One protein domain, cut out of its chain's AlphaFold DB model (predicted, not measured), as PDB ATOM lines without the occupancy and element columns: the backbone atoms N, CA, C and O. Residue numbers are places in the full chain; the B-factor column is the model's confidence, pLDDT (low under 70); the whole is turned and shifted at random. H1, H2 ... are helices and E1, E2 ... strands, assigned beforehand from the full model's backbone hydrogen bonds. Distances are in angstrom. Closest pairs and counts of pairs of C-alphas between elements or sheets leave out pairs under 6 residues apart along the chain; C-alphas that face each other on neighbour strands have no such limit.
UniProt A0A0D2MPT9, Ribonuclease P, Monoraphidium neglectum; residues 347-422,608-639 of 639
ATOM      1  N   TYR A 347      10.582 -24.337  -2.829       93.19
ATOM      2  CA  TYR A 347      10.611 -25.540  -1.987       93.19
ATOM      3  C   TYR A 347       9.775 -25.419  -0.711       93.19
ATOM      4  O   TYR A 347       9.055 -26.350  -0.376       93.19
ATOM      5  N   ALA A 348       9.827 -24.283  -0.009       93.12
ATOM      6  CA  ALA A 348       9.086 -24.113   1.240       93.12
ATOM      7  C   ALA A 348       7.566 -24.274   1.048       93.12
ATOM      8  O   ALA A 348       6.910 -24.955   1.834       93.12
ATOM      9  N   GLN A 349       7.017 -23.701  -0.026       95.44
ATOM     10  CA  GLN A 349       5.602 -23.837  -0.377       95.44
ATOM     11  C   GLN A 349       5.275 -25.266  -0.821       95.44
ATOM     12  O   GLN A 349       4.248 -25.814  -0.423       95.44
ATOM     13  N   PHE A 350       6.165 -25.893  -1.595       95.81
ATOM     14  CA  PHE A 350       5.968 -27.257  -2.086       95.81
ATOM     15  C   PHE A 350       5.980 -28.272  -0.935       95.81
ATOM     16  O   PHE A 350       5.078 -29.094  -0.806       95.81
ATOM     17  N   ALA A 351       6.957 -28.155  -0.034       95.12
ATOM     18  CA  ALA A 351       7.060 -28.945   1.185       95.12
ATOM     19  C   ALA A 351       5.848 -28.735   2.107       95.12
ATOM     20  O   ALA A 351       5.335 -29.699   2.672       95.12
ATOM     21  N   ALA A 352       5.346 -27.500   2.228       95.19
ATOM     22  CA  ALA A 352       4.129 -27.224   2.988       95.19
ATOM     23  C   ALA A 352       2.898 -27.918   2.379       95.19
ATOM     24  O   ALA A 352       2.091 -28.475   3.122       95.19
ATOM     25  N   LEU A 353       2.765 -27.946   1.045       96.62
ATOM     26  CA  LEU A 353       1.705 -28.697   0.364       96.62
ATOM     27  C   LEU A 353       1.823 -30.205   0.595       96.62
ATOM     28  O   LEU A 353       0.829 -30.828   0.959       96.62
ATOM     29  N   LEU A 354       3.023 -30.779   0.467       96.25
ATOM     30  CA  LEU A 354       3.265 -32.188   0.798       96.25
ATOM     31  C   LEU A 354       2.903 -32.498   2.261       96.25
ATOM     32  O   LEU A 354       2.284 -33.524   2.546       96.25
ATOM     33  N   GLY A 355       3.209 -31.580   3.180       93.88
ATOM     34  CA  GLY A 355       2.801 -31.665   4.583       93.88
ATOM     35  C   GLY A 355       1.282 -31.615   4.784       93.88
ATOM     36  O   GLY A 355       0.754 -32.348   5.615       93.88
ATOM     37  N   ARG A 356       0.545 -30.812   4.002       93.12
ATOM     38  CA  ARG A 356      -0.932 -30.829   4.013       93.12
ATOM     39  C   ARG A 356      -1.477 -32.148   3.445       93.12
ATOM     40  O   ARG A 356      -2.372 -32.748   4.034       93.12
ATOM     41  N   MET A 357      -0.881 -32.660   2.367       94.06
ATOM     42  CA  MET A 357      -1.254 -33.946   1.762       94.06
ATOM     43  C   MET A 357      -1.056 -35.127   2.718       94.06
ATOM     44  O   MET A 357      -1.871 -36.045   2.688       94.06
ATOM     45  N   GLN A 358      -0.052 -35.091   3.608       92.25
ATOM     46  CA  GLN A 358       0.111 -36.083   4.684       92.25
ATOM     47  C   GLN A 358      -1.183 -36.265   5.487       92.25
ATOM     48  O   GLN A 358      -1.496 -37.389   5.886       92.25
ATOM     49  N   ALA A 359      -1.909 -35.167   5.734       86.50
ATOM     50  CA  ALA A 359      -3.135 -35.131   6.519       86.50
ATOM     51  C   ALA A 359      -4.400 -35.445   5.699       86.50
ATOM     52  O   ALA A 359      -5.379 -35.926   6.271       86.50
ATOM     53  N   ASP A 360      -4.371 -35.322   4.377       88.38
ATOM     54  CA  ASP A 360      -5.576 -35.468   3.555       88.38
ATOM     55  C   ASP A 360      -5.592 -36.733   2.678       88.38
ATOM     56  O   ASP A 360      -6.670 -37.232   2.349       88.38
ATOM     57  N   LEU A 361      -4.425 -37.282   2.320       90.38
ATOM     58  CA  LEU A 361      -4.281 -38.362   1.341       90.38
ATOM     59  C   LEU A 361      -3.448 -39.526   1.891       90.38
ATOM     60  O   LEU A 361      -2.396 -39.330   2.501       90.38
ATOM     61  N   ASN A 362      -3.893 -40.755   1.616       90.25
ATOM     62  CA  ASN A 362      -3.137 -41.955   1.983       90.25
ATOM     63  C   ASN A 362      -2.104 -42.350   0.912       90.25
ATOM     64  O   ASN A 362      -1.020 -42.829   1.220       90.25
ATOM     65  N   GLN A 363      -2.448 -42.193  -0.362       92.00
ATOM     66  CA  GLN A 363      -1.636 -42.613  -1.503       92.00
ATOM     67  C   GLN A 363      -1.861 -41.652  -2.662       92.00
ATOM     68  O   GLN A 363      -2.918 -41.020  -2.732       92.00
ATOM     69  N   LEU A 364      -0.879 -41.557  -3.557       93.19
ATOM     70  CA  LEU A 364      -0.942 -40.705  -4.739       93.19
ATOM     71  C   LEU A 364      -1.043 -41.530  -6.023       93.19
ATOM     72  O   LEU A 364      -0.469 -42.616  -6.144       93.19
ATOM     73  N   ARG A 365      -1.768 -41.000  -7.002       92.00
ATOM     74  CA  ARG A 365      -1.857 -41.516  -8.367       92.00
ATOM     75  C   ARG A 365      -0.568 -41.223  -9.141       92.00
ATOM     76  O   ARG A 365       0.112 -40.235  -8.840       92.00
ATOM     77  N   PRO A 366      -0.263 -42.013 -10.187       90.25
ATOM     78  CA  PRO A 366       0.943 -41.829 -10.998       90.25
ATOM     79  C   PRO A 366       1.142 -40.399 -11.516       90.25
ATOM     80  O   PRO A 366       2.250 -39.882 -11.476       90.25
ATOM     81  N   SER A 367       0.068 -39.723 -11.925       87.50
ATOM     82  CA  SER A 367       0.125 -38.340 -12.414       87.50
ATOM     83  C   SER A 367       0.597 -37.338 -11.359       87.50
ATOM     84  O   SER A 367       1.360 -36.434 -11.666       87.50
ATOM     85  N   THR A 368       0.148 -37.479 -10.110       92.44
ATOM     86  CA  THR A 368       0.553 -36.585  -9.017       92.44
ATOM     87  C   THR A 368       1.986 -36.891  -8.591       92.44
ATOM     88  O   THR A 368       2.741 -35.976  -8.281       92.44
ATOM     89  N   LEU A 369       2.384 -38.168  -8.617       92.88
ATOM     90  CA  LEU A 369       3.764 -38.588  -8.356       92.88
ATOM     91  C   LEU A 369       4.732 -37.996  -9.383       92.88
ATOM     92  O   LEU A 369       5.760 -37.460  -8.979       92.88
ATOM     93  N   ALA A 370       4.355 -37.980 -10.664       90.19
ATOM     94  CA  ALA A 370       5.150 -37.348 -11.715       90.19
ATOM     95  C   ALA A 370       5.397 -35.854 -11.431       90.19
ATOM     96  O   ALA A 370       6.515 -35.372 -11.603       90.19
ATOM     97  N   LEU A 371       4.402 -35.121 -10.903       91.00
ATOM     98  CA  LEU A 371       4.585 -33.725 -10.477       91.00
ATOM     99  C   LEU A 371       5.616 -33.588  -9.351       91.00
ATOM    100  O   LEU A 371       6.421 -32.655  -9.362       91.00
ATOM    101  N   VAL A 372       5.591 -34.515  -8.391       94.81
ATOM    102  CA  VAL A 372       6.553 -34.557  -7.285       94.81
ATOM    103  C   VAL A 372       7.958 -34.834  -7.818       94.81
ATOM    104  O   VAL A 372       8.857 -34.030  -7.579       94.81
ATOM    105  N   GLU A 373       8.151 -35.909  -8.585       92.88
ATOM    106  CA  GLU A 373       9.448 -36.258  -9.190       92.88
ATOM    107  C   GLU A 373      10.022 -35.091  -9.997       92.88
ATOM    108  O   GLU A 373      11.182 -34.709  -9.833       92.88
ATOM    109  N   ARG A 374       9.173 -34.472 -10.818       90.12
ATOM    110  CA  ARG A 374       9.541 -33.352 -11.677       90.12
ATOM    111  C   ARG A 374       9.971 -32.121 -10.889       90.12
ATOM    112  O   ARG A 374      10.953 -31.489 -11.267       90.12
ATOM    113  N   PHE A 375       9.277 -31.782  -9.801       92.81
ATOM    114  CA  PHE A 375       9.682 -30.664  -8.948       92.81
ATOM    115  C   PHE A 375      11.068 -30.899  -8.342       92.81
ATOM    116  O   PHE A 375      11.925 -30.020  -8.410       92.81
ATOM    117  N   PHE A 376      11.314 -32.092  -7.798       93.88
ATOM    118  CA  PHE A 376      12.591 -32.421  -7.160       93.88
ATOM    119  C   PHE A 376      13.759 -32.580  -8.141       93.88
ATOM    120  O   PHE A 376      14.909 -32.405  -7.740       93.88
ATOM    121  N   ALA A 377      13.481 -32.834  -9.421       90.12
ATOM    122  CA  ALA A 377      14.474 -32.789 -10.493       90.12
ATOM    123  C   ALA A 377      14.807 -31.355 -10.963       90.12
ATOM    124  O   ALA A 377      15.804 -31.153 -11.658       90.12
ATOM    125  N   ALA A 378      13.989 -30.356 -10.613       87.88
ATOM    126  CA  ALA A 378      14.153 -28.982 -11.069       87.88
ATOM    127  C   ALA A 378      15.085 -28.157 -10.152       87.88
ATOM    128  O   ALA A 378      15.120 -28.367  -8.936       87.88
ATOM    129  N   PRO A 379      15.774 -27.123 -10.684       85.00
ATOM    130  CA  PRO A 379      16.616 -26.229  -9.879       85.00
ATOM    131  C   PRO A 379      15.880 -25.542  -8.719       85.00
ATOM    132  O   PRO A 379      16.487 -25.251  -7.691       85.00
ATOM    133  N   ALA A 380      14.567 -25.317  -8.848       85.69
ATOM    134  CA  ALA A 380      13.735 -24.722  -7.802       85.69
ATOM    135  C   ALA A 380      13.754 -25.530  -6.489       85.69
ATOM    136  O   ALA A 380      13.678 -24.949  -5.405       85.69
ATOM    137  N   ALA A 381      13.917 -26.856  -6.562       89.81
ATOM    138  CA  ALA A 381      14.029 -27.700  -5.378       89.81
ATOM    139  C   ALA A 381      15.397 -27.576  -4.686       89.81
ATOM    140  O   ALA A 381      15.476 -27.756  -3.468       89.81
ATOM    141  N   ALA A 382      16.466 -27.221  -5.411       86.00
ATOM    142  CA  ALA A 382      17.802 -27.036  -4.837       86.00
ATOM    143  C   ALA A 382      17.872 -25.829  -3.882       86.00
ATOM    144  O   ALA A 382      18.681 -25.822  -2.955       86.00
ATOM    145  N   ALA A 383      16.961 -24.857  -4.026       85.62
ATOM    146  CA  ALA A 383      16.824 -23.738  -3.092       85.62
ATOM    147  C   ALA A 383      16.527 -24.186  -1.645       85.62
ATOM    148  O   ALA A 383      16.751 -23.416  -0.713       85.62
ATOM    149  N   ALA A 384      16.077 -25.433  -1.435       88.12
ATOM    150  CA  ALA A 384      15.914 -26.024  -0.107       88.12
ATOM    151  C   ALA A 384      17.198 -25.956   0.740       88.12
ATOM    152  O   ALA A 384      17.121 -25.775   1.954       88.12
ATOM    153  N   PHE A 385      18.366 -26.093   0.106       90.06
ATOM    154  CA  PHE A 385      19.668 -26.230   0.769       90.06
ATOM    155  C   PHE A 385      20.371 -24.896   1.048       90.06
ATOM    156  O   PHE A 385      21.492 -24.893   1.555       90.06
ATOM    157  N   ALA A 386      19.726 -23.765   0.743       84.56
ATOM    158  CA  ALA A 386      20.241 -22.448   1.099       84.56
ATOM    159  C   ALA A 386      20.384 -22.286   2.629       84.56
ATOM    160  O   ALA A 386      19.709 -22.955   3.419       84.56
ATOM    161  N   GLU A 387      21.281 -21.396   3.062       72.25
ATOM    162  CA  GLU A 387      21.591 -21.190   4.482       72.25
ATOM    163  C   GLU A 387      20.344 -20.771   5.290       72.25
ATOM    164  O   GLU A 387      19.656 -19.813   4.942       72.25
ATOM    165  N   GLY A 388      20.061 -21.481   6.393       69.44
ATOM    166  CA  GLY A 388      19.032 -21.100   7.376       69.44
ATOM    167  C   GLY A 388      17.688 -21.849   7.329       69.44
ATOM    168  O   GLY A 388      16.792 -21.497   8.094       69.44
ATOM    169  N   GLY A 389      17.525 -22.878   6.486       76.06
ATOM    170  CA  GLY A 389      16.305 -23.706   6.409       76.06
ATOM    171  C   GLY A 389      16.420 -25.119   7.019       76.06
ATOM    172  O   GLY A 389      17.517 -25.561   7.353       76.06
ATOM    173  N   PRO A 390      15.314 -25.893   7.107       78.56
ATOM    174  CA  PRO A 390      15.318 -27.277   7.617       78.56
ATOM    175  C   PRO A 390      16.221 -28.245   6.839       78.56
ATOM    176  O   PRO A 390      16.631 -29.277   7.377       78.56
ATOM    177  N   MET A 391      16.516 -27.910   5.579       89.00
ATOM    178  CA  MET A 391      17.408 -28.667   4.699       89.00
ATOM    179  C   MET A 391      18.827 -28.084   4.625       89.00
ATOM    180  O   MET A 391      19.690 -28.680   3.985       89.00
ATOM    181  N   ALA A 392      19.104 -26.966   5.304       85.31
ATOM    182  CA  ALA A 392      20.435 -26.370   5.333       85.31
ATOM    183  C   ALA A 392      21.457 -27.357   5.918       85.31
ATOM    184  O   ALA A 392      21.223 -27.979   6.955       85.31
ATOM    185  N   GLY A 393      22.589 -27.519   5.231       84.62
ATOM    186  CA  GLY A 393      23.650 -28.444   5.637       84.62
ATOM    187  C   GLY A 393      23.321 -29.934   5.462       84.62
ATOM    188  O   GLY A 393      24.123 -30.769   5.871       84.62
ATOM    189  N   ARG A 394      22.177 -30.289   4.858       85.44
ATOM    190  CA  ARG A 394      21.792 -31.690   4.587       85.44
ATOM    191  C   ARG A 394      22.228 -32.208   3.214       85.44
ATOM    192  O   ARG A 394      21.974 -33.366   2.909       85.44
ATOM    193  N   GLY A 395      22.840 -31.361   2.394       84.56
ATOM    194  CA  GLY A 395      23.237 -31.672   1.025       84.56
ATOM    195  C   GLY A 395      23.369 -30.408   0.183       84.56
ATOM    196  O   GLY A 395      23.230 -29.298   0.700       84.56
ATOM    197  N   ALA A 396      23.627 -30.586  -1.112       86.56
ATOM    198  CA  ALA A 396      23.679 -29.501  -2.101       86.56
ATOM    199  C   ALA A 396      22.544 -29.580  -3.143       86.56
ATOM    200  O   ALA A 396      22.449 -28.737  -4.033       86.56
ATOM    201  N   GLY A 397      21.691 -30.601  -3.053       90.62
ATOM    202  CA  GLY A 397      20.623 -30.879  -4.003       90.62
ATOM    203  C   GLY A 397      19.837 -32.125  -3.605       90.62
ATOM    204  O   GLY A 397      20.013 -32.667  -2.514       90.62
ATOM    205  N   TRP A 398      18.959 -32.575  -4.493       93.62
ATOM    206  CA  TRP A 398      18.193 -33.807  -4.326       93.62
ATOM    207  C   TRP A 398      18.761 -34.897  -5.230       93.62
ATOM    208  O   TRP A 398      19.216 -34.619  -6.340       93.62
ATOM    209  N   GLU A 399      18.751 -36.137  -4.758       93.62
ATOM    210  CA  GLU A 399      19.003 -37.288  -5.622       93.62
ATOM    211  C   GLU A 399      17.808 -37.544  -6.546       93.62
ATOM    212  O   GLU A 399      16.679 -37.138  -6.259       93.62
ATOM    213  N   ALA A 400      18.053 -38.269  -7.641       91.19
ATOM    214  CA  ALA A 400      16.977 -38.754  -8.493       91.19
ATOM    215  C   ALA A 400      16.004 -39.616  -7.676       91.19
ATOM    216  O   ALA A 400      16.421 -40.474  -6.890       91.19
ATOM    217  N   ALA A 401      14.709 -39.379  -7.876       93.38
ATOM    218  CA  ALA A 401      13.671 -40.134  -7.200       93.38
ATOM    219  C   ALA A 401      13.771 -41.625  -7.557       93.38
ATOM    220  O   ALA A 401      14.102 -41.992  -8.688       93.38
ATOM    221  N   ARG A 402      13.508 -42.493  -6.579       94.94
ATOM    222  CA  ARG A 402      13.598 -43.948  -6.758       94.94
ATOM    223  C   ARG A 402      12.475 -44.675  -6.048       94.94
ATOM    224  O   ARG A 402      12.022 -44.250  -4.989       94.94
ATOM    225  N   TRP A 403      12.073 -45.802  -6.616       95.81
ATOM    226  CA  TRP A 403      11.117 -46.712  -5.999       95.81
ATOM    227  C   TRP A 403      11.824 -47.589  -4.971       95.81
ATOM    228  O   TRP A 403      12.882 -48.147  -5.257       95.81
ATOM    229  N   VAL A 404      11.258 -47.668  -3.768       95.62
ATOM    230  CA  VAL A 404      11.818 -48.433  -2.652       95.62
ATOM    231  C   VAL A 404      10.745 -49.255  -1.960       95.62
ATOM    232  O   VAL A 404       9.579 -48.861  -1.870       95.62
ATOM    233  N   ALA A 405      11.154 -50.397  -1.417       95.06
ATOM    234  CA  ALA A 405      10.291 -51.209  -0.578       95.06
ATOM    235  C   ALA A 405      10.240 -50.652   0.854       95.06
ATOM    236  O   ALA A 405      11.229 -50.140   1.393       95.06
ATOM    237  N   VAL A 406       9.076 -50.805   1.484       94.44
ATOM    238  CA  VAL A 406       8.870 -50.591   2.918       94.44
ATOM    239  C   VAL A 406       8.395 -51.909   3.509       94.44
ATOM    240  O   VAL A 406       7.426 -52.505   3.036       94.44
ATOM    241  N   ASP A 407       9.093 -52.397   4.530       92.50
ATOM    242  CA  ASP A 407       8.744 -53.662   5.161       92.50
ATOM    243  C   ASP A 407       7.482 -53.552   6.040       92.50
ATOM    244  O   ASP A 407       6.937 -52.479   6.301       92.50
ATOM    245  N   ARG A 408       7.013 -54.689   6.568       90.44
ATOM    246  CA  ARG A 408       5.822 -54.732   7.439       90.44
ATOM    247  C   ARG A 408       5.985 -53.964   8.752       90.44
ATOM    248  O   ARG A 408       4.989 -53.710   9.426       90.44
ATOM    249  N   SER A 409       7.215 -53.652   9.155       90.69
ATOM    250  CA  SER A 409       7.486 -52.833  10.331       90.69
ATOM    251  C   SER A 409       7.387 -51.337  10.023       90.69
ATOM    252  O   SER A 409       7.235 -50.555  10.961       90.69
ATOM    253  N   GLY A 410       7.412 -50.949   8.744       92.12
ATOM    254  CA  GLY A 410       7.485 -49.568   8.281       92.12
ATOM    255  C   GLY A 410       8.911 -49.083   8.041       92.12
ATOM    256  O   GLY A 410       9.123 -47.878   7.963       92.12
ATOM    257  N   PHE A 411       9.899 -49.976   7.985       94.12
ATOM    258  CA  PHE A 411      11.292 -49.618   7.731       94.12
ATOM    259  C   PHE A 411      11.623 -49.760   6.245       94.12
ATOM    260  O   PHE A 411      11.202 -50.721   5.598       94.12
ATOM    261  N   SER A 412      12.392 -48.811   5.712       92.31
ATOM    262  CA  SER A 412      12.982 -48.907   4.376       92.31
ATOM    263  C   SER A 412      14.500 -48.942   4.505       92.31
ATOM    264  O   SER A 412      15.096 -48.004   5.032       92.31
ATOM    265  N   GLU A 413      15.129 -50.013   4.013       92.25
ATOM    266  CA  GLU A 413      16.594 -50.142   4.002       92.25
ATOM    267  C   GLU A 413      17.246 -49.010   3.198       92.25
ATOM    268  O   GLU A 413      18.241 -48.431   3.628       92.25
ATOM    269  N   ASP A 414      16.630 -48.640   2.076       92.00
ATOM    270  CA  ASP A 414      17.074 -47.557   1.206       92.00
ATOM    271  C   ASP A 414      17.000 -46.175   1.861       92.00
ATOM    272  O   ASP A 414      17.872 -45.332   1.627       92.00
ATOM    273  N   ALA A 415      15.958 -45.925   2.656       90.25
ATOM    274  CA  ALA A 415      15.799 -44.663   3.371       90.25
ATOM    275  C   ALA A 415      16.595 -44.627   4.686       90.25
ATOM    276  O   ALA A 415      16.904 -43.549   5.186       90.25
ATOM    277  N   GLY A 416      16.928 -45.793   5.250       91.12
ATOM    278  CA  GLY A 416      17.657 -45.925   6.512       91.12
ATOM    279  C   GLY A 416      16.855 -45.515   7.753       91.12
ATOM    280  O   GLY A 416      17.411 -45.450   8.847       91.12
ATOM    281  N   GLU A 417      15.554 -45.255   7.610       91.12
ATOM    282  CA  GLU A 417      14.676 -44.768   8.673       91.12
ATOM    283  C   GLU A 417      13.309 -45.457   8.643       91.12
ATOM    284  O   GLU A 417      12.869 -46.020   7.637       91.12
ATOM    285  N   LYS A 418      12.627 -45.407   9.790       93.50
ATOM    286  CA  LYS A 418      11.285 -45.954   9.957       93.50
ATOM    287  C   LYS A 418      10.238 -44.880   9.677       93.50
ATOM    288  O   LYS A 418      10.325 -43.780  10.219       93.50
ATOM    289  N   LEU A 419       9.219 -45.236   8.902       95.31
ATOM    290  CA  LEU A 419       8.037 -44.410   8.709       95.31
ATOM    291  C   LEU A 419       7.314 -44.162  10.034       95.31
ATOM    292  O   LEU A 419       7.240 -45.015  10.926       95.31
ATOM    293  N   GLN A 420       6.744 -42.971  10.127       93.69
ATOM    294  CA  GLN A 420       5.968 -42.512  11.259       93.69
ATOM    295  C   GLN A 420       4.532 -43.037  11.198       93.69
ATOM    296  O   GLN A 420       4.007 -43.480  10.167       93.69
ATOM    297  N   ARG A 421       3.889 -42.963  12.360       91.50
ATOM    298  CA  ARG A 421       2.495 -43.325  12.569       91.50
ATOM    299  C   ARG A 421       1.717 -42.065  12.914       91.50
ATOM    300  O   ARG A 421       1.926 -41.484  13.971       91.50
ATOM    301  N   PHE A 422       0.794 -41.699  12.040       90.25
ATOM    302  CA  PHE A 422      -0.109 -40.569  12.214       90.25
ATOM    303  C   PHE A 422      -1.525 -41.061  12.505       90.25
ATOM    304  O   PHE A 422      -2.023 -41.983  11.852       90.25
ATOM    305  N   PHE A 608       2.695 -48.093  10.768       92.69
ATOM    306  CA  PHE A 608       2.961 -46.803  10.131       92.69
ATOM    307  C   PHE A 608       1.745 -46.356   9.310       92.69
ATOM    308  O   PHE A 608       0.901 -47.177   8.941       92.69
ATOM    309  N   THR A 609       1.665 -45.067   8.989       92.19
ATOM    310  CA  THR A 609       0.567 -44.533   8.169       92.19
ATOM    311  C   THR A 609       1.005 -44.433   6.707       92.19
ATOM    312  O   THR A 609       1.983 -43.740   6.428       92.19
ATOM    313  N   PRO A 610       0.318 -45.095   5.759       91.25
ATOM    314  CA  PRO A 610       0.539 -44.859   4.343       91.25
ATOM    315  C   PRO A 610       0.021 -43.456   4.023       91.25
ATOM    316  O   PRO A 610      -1.185 -43.262   3.941       91.25
ATOM    317  N   CYS A 611       0.923 -42.481   3.973       93.94
ATOM    318  CA  CYS A 611       0.709 -41.105   3.528       93.94
ATOM    319  C   CYS A 611       2.069 -40.489   3.164       93.94
ATOM    320  O   CYS A 611       3.107 -41.095   3.428       93.94
ATOM    321  N   VAL A 612       2.078 -39.303   2.552       96.06
ATOM    322  CA  VAL A 612       3.313 -38.536   2.309       96.06
ATOM    323  C   VAL A 612       4.022 -38.277   3.641       96.06
ATOM    324  O   VAL A 612       3.389 -37.760   4.553       96.06
ATOM    325  N   GLN A 613       5.313 -38.593   3.765       95.75
ATOM    326  CA  GLN A 613       6.075 -38.327   4.989       95.75
ATOM    327  C   GLN A 613       7.431 -37.703   4.687       95.75
ATOM    328  O   GLN A 613       8.137 -38.161   3.790       95.75
ATOM    329  N   GLN A 614       7.832 -36.721   5.495       94.81
ATOM    330  CA  GLN A 614       9.227 -36.302   5.571       94.81
ATOM    331  C   GLN A 614       9.909 -37.005   6.750       94.81
ATOM    332  O   GLN A 614       9.441 -36.945   7.891       94.81
ATOM    333  N   LEU A 615      11.016 -37.687   6.474       93.06
ATOM    334  CA  LEU A 615      11.805 -38.397   7.468       93.06
ATOM    335  C   LEU A 615      12.581 -37.397   8.345       93.06
ATOM    336  O   LEU A 615      13.305 -36.562   7.800       93.06
ATOM    337  N   PRO A 616      12.463 -37.449   9.686       89.12
ATOM    338  CA  PRO A 616      13.069 -36.446  10.567       89.12
ATOM    339  C   PRO A 616      14.602 -36.460  10.554       89.12
ATOM    340  O   PRO A 616      15.237 -35.412  10.702       89.12
ATOM    341  N   GLY A 617      15.200 -37.648  10.414       88.88
ATOM    342  CA  GLY A 617      16.642 -37.841  10.490       88.88
ATOM    343  C   GLY A 617      17.352 -37.308   9.256       88.88
ATOM    344  O   GLY A 617      18.222 -36.450   9.380       88.88
ATOM    345  N   SER A 618      16.962 -37.773   8.073       89.19
ATOM    346  CA  SER A 618      17.577 -37.446   6.780       89.19
ATOM    347  C   SER A 618      16.963 -36.226   6.091       89.19
ATOM    348  O   SER A 618      17.638 -35.570   5.301       89.19
ATOM    349  N   GLY A 619      15.705 -35.890   6.384       90.81
ATOM    350  CA  GLY A 619      14.927 -34.916   5.616       90.81
ATOM    351  C   GLY A 619      14.398 -35.466   4.287       90.81
ATOM    352  O   GLY A 619      13.839 -34.697   3.502       90.81
ATOM    353  N   ALA A 620      14.574 -36.766   4.027       94.12
ATOM    354  CA  ALA A 620      14.077 -37.425   2.829       94.12
ATOM    355  C   ALA A 620      12.546 -37.510   2.820       94.12
ATOM    356  O   ALA A 620      11.910 -37.672   3.858       94.12
ATOM    357  N   TRP A 621      11.957 -37.437   1.635       96.75
ATOM    358  CA  TRP A 621      10.533 -37.626   1.414       96.75
ATOM    359  C   TRP A 621      10.242 -39.070   1.018       96.75
ATOM    360  O   TRP A 621      10.897 -39.628   0.140       96.75
ATOM    361  N   MET A 622       9.232 -39.644   1.664       97.38
ATOM    362  CA  MET A 622       8.653 -40.949   1.373       97.38
ATOM    363  C   MET A 622       7.218 -40.728   0.904       97.38
ATOM    364  O   MET A 622       6.373 -40.263   1.672       97.38
ATOM    365  N   VAL A 623       6.940 -41.038  -0.361       97.31
ATOM    366  CA  VAL A 623       5.647 -40.763  -0.997       97.31
ATOM    367  C   VAL A 623       5.014 -42.070  -1.493       97.31
ATOM    368  O   VAL A 623       5.569 -42.719  -2.378       97.31
ATOM    369  N   PRO A 624       3.866 -42.493  -0.942       95.56
ATOM    370  CA  PRO A 624       3.254 -43.771  -1.295       95.56
ATOM    371  C   PRO A 624       2.454 -43.693  -2.599       95.56
ATOM    372  O   PRO A 624       1.690 -42.749  -2.821       95.56
ATOM    373  N   ALA A 625       2.571 -44.729  -3.429       94.06
ATOM    374  CA  ALA A 625       1.814 -44.861  -4.668       94.06
ATOM    375  C   ALA A 625       0.505 -45.642  -4.475       94.06
ATOM    376  O   ALA A 625       0.417 -46.540  -3.643       94.06
ATOM    377  N   ALA A 626      -0.517 -45.307  -5.266       89.56
ATOM    378  CA  ALA A 626      -1.815 -45.986  -5.246       89.56
ATOM    379  C   ALA A 626      -1.843 -47.290  -6.067       89.56
ATOM    380  O   ALA A 626      -2.637 -48.182  -5.791       89.56
ATOM    381  N   GLU A 627      -0.986 -47.405  -7.088       88.44
ATOM    382  CA  GLU A 627      -1.006 -48.510  -8.065       88.44
ATOM    383  C   GLU A 627       0.151 -49.510  -7.887       88.44
ATOM    384  O   GLU A 627       0.371 -50.371  -8.740       88.44
ATOM    385  N   ARG A 628       0.925 -49.394  -6.802       89.94
ATOM    386  CA  ARG A 628       2.022 -50.311  -6.460       89.94
ATOM    387  C   ARG A 628       2.321 -50.289  -4.965       89.94
ATOM    388  O   ARG A 628       2.031 -49.306  -4.295       89.94
ATOM    389  N   ASP A 629       2.959 -51.352  -4.482       87.81
ATOM    390  CA  ASP A 629       3.341 -51.510  -3.070       87.81
ATOM    391  C   ASP A 629       4.618 -50.728  -2.691       87.81
ATOM    392  O   ASP A 629       4.957 -50.599  -1.514       87.81
ATOM    393  N   GLU A 630       5.343 -50.215  -3.687       93.38
ATOM    394  CA  GLU A 630       6.567 -49.435  -3.507       93.38
ATOM    395  C   GLU A 630       6.283 -47.962  -3.198       93.38
ATOM    396  O   GLU A 630       5.245 -47.395  -3.550       93.38
ATOM    397  N   TRP A 631       7.262 -47.326  -2.566       96.19
ATOM    398  CA  TRP A 631       7.246 -45.916  -2.204       96.19
ATOM    399  C   TRP A 631       8.241 -45.147  -3.057       96.19
ATOM    400  O   TRP A 631       9.331 -45.638  -3.344       96.19
ATOM    401  N   LEU A 632       7.885 -43.927  -3.430       97.12
ATOM    402  CA  LEU A 632       8.809 -43.000  -4.055       97.12
ATOM    403  C   LEU A 632       9.655 -42.337  -2.960       97.12
ATOM    404  O   LEU A 632       9.128 -41.627  -2.101       97.12
ATOM    405  N   LEU A 633      10.960 -42.589  -2.988       97.19
ATOM    406  CA  LEU A 633      11.953 -41.984  -2.107       97.19
ATOM    407  C   LEU A 633      12.667 -40.847  -2.832       97.19
ATOM    408  O   LEU A 633      13.244 -41.045  -3.903       97.19
ATOM    409  N   ILE A 634      12.695 -39.681  -2.194       96.25
ATOM    410  CA  ILE A 634      13.443 -38.505  -2.635       96.25
ATOM    411  C   ILE A 634      14.291 -38.025  -1.464       96.25
ATOM    412  O   ILE A 634      13.759 -37.578  -0.449       96.25
ATOM    413  N   ARG A 635      15.616 -38.123  -1.572       93.19
ATOM    414  CA  ARG A 635      16.530 -37.773  -0.475       93.19
ATOM    415  C   ARG A 635      17.541 -36.710  -0.892       93.19
ATOM    416  O   ARG A 635      17.825 -36.592  -2.085       93.19
ATOM    417  N   PRO A 636      18.085 -35.943   0.065       92.38
ATOM    418  CA  PRO A 636      19.199 -35.047  -0.209       92.38
ATOM    419  C   PRO A 636      20.384 -35.790  -0.817       92.38
ATOM    420  O   PRO A 636      20.688 -36.908  -0.396       92.38
ATOM    421  N   SER A 637      21.069 -35.162  -1.767       88.94
ATOM    422  CA  SER A 637      22.352 -35.653  -2.248       88.94
ATOM    423  C   SER A 637      23.410 -35.456  -1.168       88.94
ATOM    424  O   SER A 637      23.556 -34.366  -0.607       88.94
ATOM    425  N   ALA A 638      24.162 -36.518  -0.880       77.50
ATOM    426  CA  ALA A 638      25.401 -36.375  -0.130       77.50
ATOM    427  C   ALA A 638      26.343 -35.475  -0.949       77.50
ATOM    428  O   ALA A 638      26.608 -35.766  -2.117       77.50
ATOM    429  N   GLY A 639      26.746 -34.349  -0.357       58.62
ATOM    430  CA  GLY A 639      27.715 -33.424  -0.949       58.62
ATOM    431  C   GLY A 639      29.116 -34.008  -1.026       58.62
ATOM    432  O   GLY A 639      29.440 -34.876  -0.179       58.62
TER     433      GLY A 639
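What this domain is: This is residues 347 to 422 and 608 to 639 of the 639 residues of the protein "Ribonuclease P" of Monoraphidium neglectum (UniProt A0A0D2MPT9). A small sheet lies near the middle, with H2 over one face, H1 near H2, and H3 where H1 begins; long loops, residues 386 to 401, 405 to 422 and 608 to 620, make up much of the rest. The 108 printed residues hold H1 H2 H3 E1 E2 E3 in order, the antiparallel sheet running E1 E3 E2. Class mixed, under half in named elements; compact, radius of gyration of the C-alphas 12.9 A, spans 36 by 27 by 23 A.

Where its parts are: H1, residues 347 to 360, 19.8 A, begins at C-alpha (10.611, -25.540, -1.987). H2 is 366 to 377, 16.3 A; H3 379 to 385; E1 402 to 404; E2 621 to 624. E3, 631 to 634, ends at C-alpha (13.443, -38.505, -2.635).

How they stand to each other: H2 is on the sheet, height 9.8 A. H1 touches H3 with residues 347 to 348 alone; closest C-alphas, Tyr 347 and Ala 381, 5.3 A. Within hydrogen-bond range are N 404 and O 631, E1 to E3, 2.8 A, and N 623 and O 632, hairpin E2 and E3, 2.9 A. O i to N i+4 pairs are within range throughout H2, 9 of 10 in H1, 0 of 3 in H3, whose i+3 pairs are 3 of 4.

The domain as a whole: Residues 423 to 607 are cut out, gap 7.3 A between C-alphas 422 and 608. H3 to E1 is a long link. Residues 388 and 639 have pLDDT under 70.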